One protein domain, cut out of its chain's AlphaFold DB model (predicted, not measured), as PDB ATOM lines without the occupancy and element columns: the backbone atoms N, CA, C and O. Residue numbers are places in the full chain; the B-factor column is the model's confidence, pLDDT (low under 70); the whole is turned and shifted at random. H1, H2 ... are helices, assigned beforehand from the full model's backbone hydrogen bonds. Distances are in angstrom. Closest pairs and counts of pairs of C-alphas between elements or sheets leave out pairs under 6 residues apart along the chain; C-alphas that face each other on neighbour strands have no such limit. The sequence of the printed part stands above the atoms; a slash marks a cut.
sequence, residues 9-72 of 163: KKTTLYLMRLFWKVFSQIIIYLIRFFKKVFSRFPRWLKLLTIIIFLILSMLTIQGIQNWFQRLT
ATOM      1  N   LYS A   9     -16.837  19.097 -12.450       84.56
ATOM      2  CA  LYS A   9     -17.310  20.041 -11.415       84.56
ATOM      3  C   LYS A   9     -18.550  20.797 -11.880       84.56
ATOM      4  O   LYS A   9     -19.504  20.967 -11.122       84.56
ATOM      5  N   LYS A  10     -18.569  21.218 -13.145       85.31
ATOM      6  CA  LYS A  10     -19.721  21.916 -13.726       85.31
ATOM      7  C   LYS A  10     -20.920  20.982 -13.890       85.31
ATOM      8  O   LYS A  10     -22.044  21.365 -13.561       85.31
ATOM      9  N   THR A  11     -20.675  19.749 -14.330       86.19
ATOM     10  CA  THR A  11     -21.720  18.727 -14.486       86.19
ATOM     11  C   THR A  11     -22.310  18.318 -13.139       86.19
ATOM     12  O   THR A  11     -23.529  18.300 -12.987       86.19
ATOM     13  N   THR A  12     -21.476  18.066 -12.126       87.88
ATOM     14  CA  THR A  12     -21.955  17.735 -10.771       87.88
ATOM     15  C   THR A  12     -22.747  18.886 -10.156       87.88
ATOM     16  O   THR A  12     -23.846  18.659  -9.653       87.88
ATOM     17  N   LEU A  13     -22.281  20.133 -10.283       92.12
ATOM     18  CA  LEU A  13     -23.012  21.306  -9.797       92.12
ATOM     19  C   LEU A  13     -24.378  21.474 -10.485       92.12
ATOM     20  O   LEU A  13     -25.366  21.816  -9.831       92.12
ATOM     21  N   TYR A  14     -24.452  21.226 -11.794       92.69
ATOM     22  CA  TYR A  14     -25.710  21.261 -12.540       92.69
ATOM     23  C   TYR A  14     -26.684  20.180 -12.057       92.69
ATOM     24  O   TYR A  14     -27.841  20.488 -11.758       92.69
ATOM     25  N   LEU A  15     -26.209  18.941 -11.907       89.38
ATOM     26  CA  LEU A  15     -27.020  17.819 -11.433       89.38
ATOM     27  C   LEU A  15     -27.507  18.033  -9.998       89.38
ATOM     28  O   LEU A  15     -28.681  17.801  -9.727       89.38
ATOM     29  N   MET A  16     -26.667  18.559  -9.103       88.75
ATOM     30  CA  MET A  16     -27.070  18.893  -7.731       88.75
ATOM     31  C   MET A  16     -28.164  19.964  -7.705       88.75
ATOM     32  O   MET A  16     -29.133  19.837  -6.960       88.75
ATOM     33  N   ARG A  17     -28.059  21.004  -8.544       94.00
ATOM     34  CA  ARG A  17     -29.084  22.060  -8.643       94.00
ATOM     35  C   ARG A  17     -30.396  21.541  -9.225       94.00
ATOM     36  O   ARG A  17     -31.465  21.920  -8.745       94.00
ATOM     37  N   LEU A  18     -30.327  20.701 -10.256       90.38
ATOM     38  CA  LEU A  18     -31.505  20.096 -10.874       90.38
ATOM     39  C   LEU A  18     -32.197  19.138  -9.898       90.38
ATOM     40  O   LEU A  18     -33.404  19.244  -9.690       90.38
ATOM     41  N   PHE A  19     -31.417  18.283  -9.237       92.88
ATOM     42  CA  PHE A  19     -31.887  17.402  -8.176       92.88
ATOM     43  C   PHE A  19     -32.566  18.195  -7.059       92.88
ATOM     44  O   PHE A  19     -33.710  17.908  -6.721       92.88
ATOM     45  N   TRP A  20     -31.919  19.247  -6.546       91.12
ATOM     46  CA  TRP A  20     -32.473  20.084  -5.482       91.12
ATOM     47  C   TRP A  20     -33.814  20.718  -5.868       91.12
ATOM     48  O   TRP A  20     -34.738  20.762  -5.058       91.12
ATOM     49  N   LYS A  21     -33.962  21.165  -7.122       93.50
ATOM     50  CA  LYS A  21     -35.231  21.706  -7.632       93.50
ATOM     51  C   LYS A  21     -36.334  20.651  -7.675       93.50
ATOM     52  O   LYS A  21     -37.428  20.910  -7.180       93.50
ATOM     53  N   VAL A  22     -36.060  19.480  -8.249       89.38
ATOM     54  CA  VAL A  22     -37.048  18.392  -8.356       89.38
ATOM     55  C   VAL A  22     -37.439  17.891  -6.967       89.38
ATOM     56  O   VAL A  22     -38.622  17.774  -6.656       89.38
ATOM     57  N   PHE A  23     -36.452  17.686  -6.100       87.69
ATOM     58  CA  PHE A  23     -36.651  17.265  -4.721       87.69
ATOM     59  C   PHE A  23     -37.488  18.273  -3.923       87.69
ATOM     60  O   PHE A  23     -38.463  17.893  -3.276       87.69
ATOM     61  N   SER A  24     -37.179  19.569  -4.036       90.00
ATOM     62  CA  SER A  24     -37.957  20.642  -3.405       90.00
ATOM     63  C   SER A  24     -39.415  20.651  -3.879       90.00
ATOM     64  O   SER A  24     -40.331  20.751  -3.063       90.00
ATOM     65  N   GLN A  25     -39.664  20.452  -5.178       91.06
ATOM     66  CA  GLN A  25     -41.030  20.393  -5.707       91.06
ATOM     67  C   GLN A  25     -41.814  19.179  -5.202       91.06
ATOM     68  O   GLN A  25     -42.990  19.309  -4.858       91.06
ATOM     69  N   ILE A  26     -41.164  18.017  -5.096       86.62
ATOM     70  CA  ILE A  26     -41.771  16.817  -4.506       86.62
ATOM     71  C   ILE A  26     -42.125  17.078  -3.040       86.62
ATOM     72  O   ILE A  26     -43.246  16.790  -2.626       86.62
ATOM     73  N   ILE A  27     -41.223  17.693  -2.268       88.81
ATOM     74  CA  ILE A  27     -41.494  18.070  -0.875       88.81
ATOM     75  C   ILE A  27     -42.694  19.016  -0.784       88.81
ATOM     76  O   ILE A  27     -43.602  18.776   0.013       88.81
ATOM     77  N   ILE A  28     -42.752  20.060  -1.613       92.19
ATOM     78  CA  ILE A  28     -43.873  21.012  -1.625       92.19
ATOM     79  C   ILE A  28     -45.189  20.299  -1.962       92.19
ATOM     80  O   ILE A  28     -46.215  20.561  -1.322       92.19
ATOM     81  N   TYR A  29     -45.177  19.386  -2.935       91.94
ATOM     82  CA  TYR A  29     -46.347  18.586  -3.292       91.94
ATOM     83  C   TYR A  29     -46.800  17.697  -2.130       91.94
ATOM     84  O   TYR A  29     -47.981  17.709  -1.783       91.94
ATOM     85  N   LEU A  30     -45.869  16.994  -1.481       79.12
ATOM     86  CA  LEU A  30     -46.153  16.156  -0.317       79.12
ATOM     87  C   LEU A  30     -46.724  16.989   0.830       79.12
ATOM     88  O   LEU A  30     -47.767  16.634   1.368       79.12
ATOM     89  N   ILE A  31     -46.131  18.140   1.153       85.44
ATOM     90  CA  ILE A  31     -46.652  19.051   2.183       85.44
ATOM     91  C   ILE A  31     -48.087  19.475   1.853       85.44
ATOM     92  O   ILE A  31     -48.947  19.459   2.734       85.44
ATOM     93  N   ARG A  32     -48.386  19.830   0.597       88.69
ATOM     94  CA  ARG A  32     -49.748  20.206   0.174       88.69
ATOM     95  C   ARG A  32     -50.720  19.032   0.247       88.69
ATOM     96  O   ARG A  32     -51.845  19.215   0.711       88.69
ATOM     97  N   PHE A  33     -50.293  17.848  -0.176       83.69
ATOM     98  CA  PHE A  33     -51.076  16.620  -0.106       83.69
ATOM     99  C   PHE A  33     -51.394  16.259   1.346       83.69
ATOM    100  O   PHE A  33     -52.564  16.147   1.703       83.69
ATOM    101  N   PHE A  34     -50.379  16.195   2.209       76.94
ATOM    102  CA  PHE A  34     -50.552  15.952   3.636       76.94
ATOM    103  C   PHE A  34     -51.414  17.032   4.274       76.94
ATOM    104  O   PHE A  34     -52.356  16.702   4.980       76.94
ATOM    105  N   LYS A  35     -51.204  18.315   3.964       80.38
ATOM    106  CA  LYS A  35     -52.064  19.395   4.463       80.38
ATOM    107  C   LYS A  35     -53.517  19.219   4.019       80.38
ATOM    108  O   LYS A  35     -54.397  19.467   4.828       80.38
ATOM    109  N   LYS A  36     -53.785  18.776   2.786       83.06
ATOM    110  CA  LYS A  36     -55.139  18.551   2.240       83.06
ATOM    111  C   LYS A  36     -55.823  17.316   2.829       83.06
ATOM    112  O   LYS A  36     -57.013  17.358   3.121       83.06
ATOM    113  N   VAL A  37     -55.079  16.227   2.991       75.50
ATOM    114  CA  VAL A  37     -55.575  14.973   3.570       75.50
ATOM    115  C   VAL A  37     -55.777  15.141   5.074       75.50
ATOM    116  O   VAL A  37     -56.833  14.805   5.597       75.50
ATOM    117  N   PHE A  38     -54.822  15.763   5.768       66.38
ATOM    118  CA  PHE A  38     -54.877  15.966   7.212       66.38
ATOM    119  C   PHE A  38     -55.703  17.179   7.651       66.38
ATOM    120  O   PHE A  38     -56.076  17.259   8.821       66.38
ATOM    121  N   SER A  39     -56.040  18.124   6.765       71.75
ATOM    122  CA  SER A  39     -56.974  19.213   7.102       71.75
ATOM    123  C   SER A  39     -58.419  18.744   7.226       71.75
ATOM    124  O   SER A  39     -59.182  19.376   7.950       71.75
ATOM    125  N   ARG A  40     -58.781  17.639   6.564       73.25
ATOM    126  CA  ARG A  40     -60.121  17.031   6.616       73.25
ATOM    127  C   ARG A  40     -60.424  16.373   7.958       73.25
ATOM    128  O   ARG A  40     -61.582  16.091   8.244       73.25
ATOM    129  N   PHE A  41     -59.400  16.127   8.771       71.56
ATOM    130  CA  PHE A  41     -59.565  15.421  10.025       71.56
ATOM    131  C   PHE A  41     -59.762  16.372  11.211       71.56
ATOM    132  O   PHE A  41     -59.049  17.377  11.342       71.56
ATOM    133  N   PRO A  42     -60.711  16.047  12.101       80.00
ATOM    134  CA  PRO A  42     -60.999  16.846  13.282       80.00
ATOM    135  C   PRO A  42     -59.790  16.891  14.228       80.00
ATOM    136  O   PRO A  42     -58.946  15.994  14.236       80.00
ATOM    137  N   ARG A  43     -59.694  17.954  15.043       72.56
ATOM    138  CA  ARG A  43     -58.522  18.241  15.902       72.56
ATOM    139  C   ARG A  43     -58.111  17.052  16.792       72.56
ATOM    140  O   ARG A  43     -56.921  16.854  17.015       72.56
ATOM    141  N   TRP A  44     -59.067  16.223  17.215       62.41
ATOM    142  CA  TRP A  44     -58.818  15.028  18.029       62.41
ATOM    143  C   TRP A  44     -58.054  13.915  17.290       62.41
ATOM    144  O   TRP A  44     -57.251  13.225  17.911       62.41
ATOM    145  N   LEU A  45     -58.202  13.783  15.966       74.38
ATOM    146  CA  LEU A  45     -57.475  12.769  15.193       74.38
ATOM    147  C   LEU A  45     -55.997  13.143  14.995       74.38
ATOM    148  O   LEU A  45     -55.134  12.273  14.968       74.38
ATOM    149  N   LYS A  46     -55.682  14.444  14.932       70.38
ATOM    150  CA  LYS A  46     -54.291  14.935  14.901       70.38
ATOM    151  C   LYS A  46     -53.576  14.662  16.223       70.38
ATOM    152  O   LYS A  46     -52.429  14.219  16.223       70.38
ATOM    153  N   LEU A  47     -54.279  14.851  17.342       68.00
ATOM    154  CA  LEU A  47     -53.782  14.481  18.670       68.00
ATOM    155  C   LEU A  47     -53.569  12.967  18.773       68.00
ATOM    156  O   LEU A  47     -52.521  12.543  19.247       68.00
ATOM    157  N   LEU A  48     -54.483  12.158  18.224       74.75
ATOM    158  CA  LEU A  48     -54.329  10.703  18.161       74.75
ATOM    159  C   LEU A  48     -53.061  10.291  17.396       74.75
ATOM    160  O   LEU A  48     -52.307   9.452  17.873       74.75
ATOM    161  N   THR A  49     -52.778  10.909  16.244       69.38
ATOM    162  CA  THR A  49     -51.567  10.591  15.468       69.38
ATOM    163  C   THR A  49     -50.277  10.989  16.179       69.38
ATOM    164  O   THR A  49     -49.313  10.231  16.130       69.38
ATOM    165  N   ILE A  50     -50.258  12.124  16.888       71.06
ATOM    166  CA  ILE A  50     -49.101  12.549  17.692       71.06
ATOM    167  C   ILE A  50     -48.890  11.577  18.855       71.06
ATOM    168  O   ILE A  50     -47.769  11.145  19.090       71.06
ATOM    169  N   ILE A  51     -49.963  11.163  19.531       72.62
ATOM    170  CA  ILE A  51     -49.907  10.178  20.617       72.62
ATOM    171  C   ILE A  51     -49.425   8.815  20.095       72.62
ATOM    172  O   ILE A  51     -48.566   8.201  20.718       72.62
ATOM    173  N   ILE A  52     -49.896   8.366  18.929       80.19
ATOM    174  CA  ILE A  52     -49.440   7.124  18.281       80.19
ATOM    175  C   ILE A  52     -47.950   7.209  17.921       80.19
ATOM    176  O   ILE A  52     -47.209   6.274  18.216       80.19
ATOM    177  N   PHE A  53     -47.487   8.327  17.355       76.31
ATOM    178  CA  PHE A  53     -46.066   8.549  17.067       76.31
ATOM    179  C   PHE A  53     -45.210   8.619  18.336       76.31
ATOM    180  O   PHE A  53     -44.112   8.072  18.345       76.31
ATOM    181  N   LEU A  54     -45.707   9.227  19.417       73.06
ATOM    182  CA  LEU A  54     -45.022   9.253  20.712       73.06
ATOM    183  C   LEU A  54     -44.930   7.850  21.322       73.06
ATOM    184  O   LEU A  54     -43.869   7.473  21.806       73.06
ATOM    185  N   ILE A  55     -45.992   7.045  21.232       79.00
ATOM    186  CA  ILE A  55     -46.002   5.650  21.698       79.00
ATOM    187  C   ILE A  55     -45.046   4.785  20.861       79.00
ATOM    188  O   ILE A  55     -44.254   4.030  21.424       79.00
ATOM    189  N   LEU A  56     -45.062   4.918  19.531       73.19
ATOM    190  CA  LEU A  56     -44.136   4.222  18.625       73.19
ATOM    191  C   LEU A  56     -42.680   4.645  18.854       73.19
ATOM    192  O   LEU A  56     -41.803   3.787  18.907       73.19
ATOM    193  N   SER A  57     -42.423   5.941  19.047       69.25
ATOM    194  CA  SER A  57     -41.088   6.457  19.363       69.25
ATOM    195  C   SER A  57     -40.606   5.999  20.737       69.25
ATOM    196  O   SER A  57     -39.411   5.792  20.913       69.25
ATOM    197  N   MET A  58     -41.493   5.822  21.721       71.38
ATOM    198  CA  MET A  58     -41.085   5.312  23.031       71.38
ATOM    199  C   MET A  58     -40.729   3.816  22.979       71.38
ATOM    200  O   MET A  58     -39.795   3.379  23.649       71.38
ATOM    201  N   LEU A  59     -41.416   3.045  22.127       66.25
ATOM    202  CA  LEU A  59     -41.164   1.613  21.928       66.25
ATOM    203  C   LEU A  59     -39.811   1.322  21.254       66.25
ATOM    204  O   LEU A  59     -39.188   0.309  21.574       66.25
ATOM    205  N   THR A  60     -39.317   2.191  20.365       54.44
ATOM    206  CA  THR A  60     -37.986   2.024  19.749       54.44
ATOM    207  C   THR A  60     -36.847   2.367  20.712       54.44
ATOM    208  O   THR A  60     -35.795   1.726  20.678       54.44
ATOM    209  N   ILE A  61     -37.066   3.312  21.632       59.59
ATOM    210  CA  ILE A  61     -36.065   3.734  22.622       59.59
ATOM    211  C   ILE A  61     -35.765   2.617  23.641       59.59
ATOM    212  O   ILE A  61     -34.608   2.453  24.031       59.59
ATOM    213  N   GLN A  62     -36.741   1.776  24.013       60.97
ATOM    214  CA  GLN A  62     -36.483   0.609  24.879       60.97
ATOM    215  C   GLN A  62     -35.522  -0.413  24.239       60.97
ATOM    216  O   GLN A  62     -34.686  -0.992  24.931       60.97
ATOM    217  N   GLY A  63     -35.614  -0.622  22.921       58.78
ATOM    218  CA  GLY A  63     -34.705  -1.520  22.200       58.78
ATOM    219  C   GLY A  63     -33.257  -1.022  22.220       58.78
ATOM    220  O   GLY A  63     -32.332  -1.811  22.403       58.78
ATOM    221  N   ILE A  64     -33.075   0.297  22.113       57.91
ATOM    222  CA  ILE A  64     -31.766   0.961  22.150       57.91
ATOM    223  C   ILE A  64     -31.157   0.889  23.561       57.91
ATOM    224  O   ILE A  64     -29.973   0.584  23.695       57.91
ATOM    225  N   GLN A  65     -31.957   1.062  24.622       55.94
ATOM    226  CA  GLN A  65     -31.485   0.938  26.012       55.94
ATOM    227  C   GLN A  65     -30.897  -0.452  26.314       55.94
ATOM    228  O   GLN A  65     -29.837  -0.557  26.932       55.94
ATOM    229  N   ASN A  66     -31.534  -1.515  25.814       59.31
ATOM    230  CA  ASN A  66     -31.058  -2.893  25.981       59.31
ATOM    231  C   ASN A  66     -29.775  -3.191  25.185       59.31
ATOM    232  O   ASN A  66     -29.015  -4.084  25.559       59.31
ATOM    233  N   TRP A  67     -29.531  -2.464  24.091       53.38
ATOM    234  CA  TRP A  67     -28.327  -2.609  23.271       53.38
ATOM    235  C   TRP A  67     -27.117  -1.907  23.907       53.38
ATOM    236  O   TRP A  67     -26.026  -2.468  23.916       53.38
ATOM    237  N   PHE A  68     -27.319  -0.748  24.544       54.84
ATOM    238  CA  PHE A  68     -26.255  -0.034  25.264       54.84
ATOM    239  C   PHE A  68     -25.718  -0.801  26.478       54.84
ATOM    240  O   PHE A  68     -24.508  -0.834  26.682       54.84
ATOM    241  N   GLN A  69     -26.580  -1.495  27.230       52.75
ATOM    242  CA  GLN A  69     -26.151  -2.304  28.382       52.75
ATOM    243  C   GLN A  69     -25.230  -3.473  27.992       52.75
ATOM    244  O   GLN A  69     -24.396  -3.896  28.786       52.75
ATOM    245  N   ARG A  70     -25.330  -3.976  26.753       56.47
ATOM    246  CA  ARG A  70     -24.431  -5.023  26.235       56.47
ATOM    247  C   ARG A  70     -23.040  -4.496  25.886       56.47
ATOM    248  O   ARG A  70     -22.099  -5.275  25.898       56.47
ATOM    249  N   LEU A  71     -22.917  -3.206  25.572       58.75
ATOM    250  CA  LEU A  71     -21.654  -2.582  25.165       58.75
ATOM    251  C   LEU A  71     -20.795  -2.165  26.362       58.75
ATOM    252  O   LEU A  71     -19.580  -2.071  26.235       58.75
ATOM    253  N   THR A  72     -21.422  -1.914  27.514       55.88
ATOM    254  CA  THR A  72     -20.738  -1.527  28.759       55.88
ATOM    255  C   THR A  72     -20.593  -2.672  29.750       55.88
ATOM    256  O   THR A  72     -19.932  -2.502  30.772       55.88
TER     257      THR A  72
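What this domain is: This is residues 9 to 72 of the 163 residues of an uncharacterized protein of Aphanizomenon flos-aquae (strain 2012/KM1/D3) (UniProt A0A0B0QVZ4). Two long helices, H1 and then H2, make a flat, open V, with a tight link at its point and the two arms spreading apart. The space between the arms is empty, and each helix is almost as long as the whole. The printed part has 64 residues, of the class all helix, with no named strand. It is extended, with a radius of gyration of the C-alphas of 19.9 A, and spans 49 by 45 by 8 A.

How they stand to each other: H1, residues 9 to 39, and H2, residues 43 to 72, are close but not clearly touching. Their closest C-alphas, those of Phe 38 and Lys 46, are 7.8 A apart. They run opposite ways at a steep tilt of 53 degrees. In H1 every O i to N i+4 pair is within hydrogen-bond range; in H2, 23 of 26 are.

Where its parts are: H1 begins at C-alpha 9, (-17.310, 20.041, -11.415), and is 43.8 A long from first to last C-alpha. H2 is 44.5 A long and ends at C-alpha 72, (-20.738, -1.527, 28.759).

The domain as a whole: The C-alphas farthest apart, those of Lys 9 and Trp 44, are 51.1 A apart. The printed part has no cut. The mean pLDDT of H2 is 65, and 19 printed residues are under 70, among them residues 59 to 72.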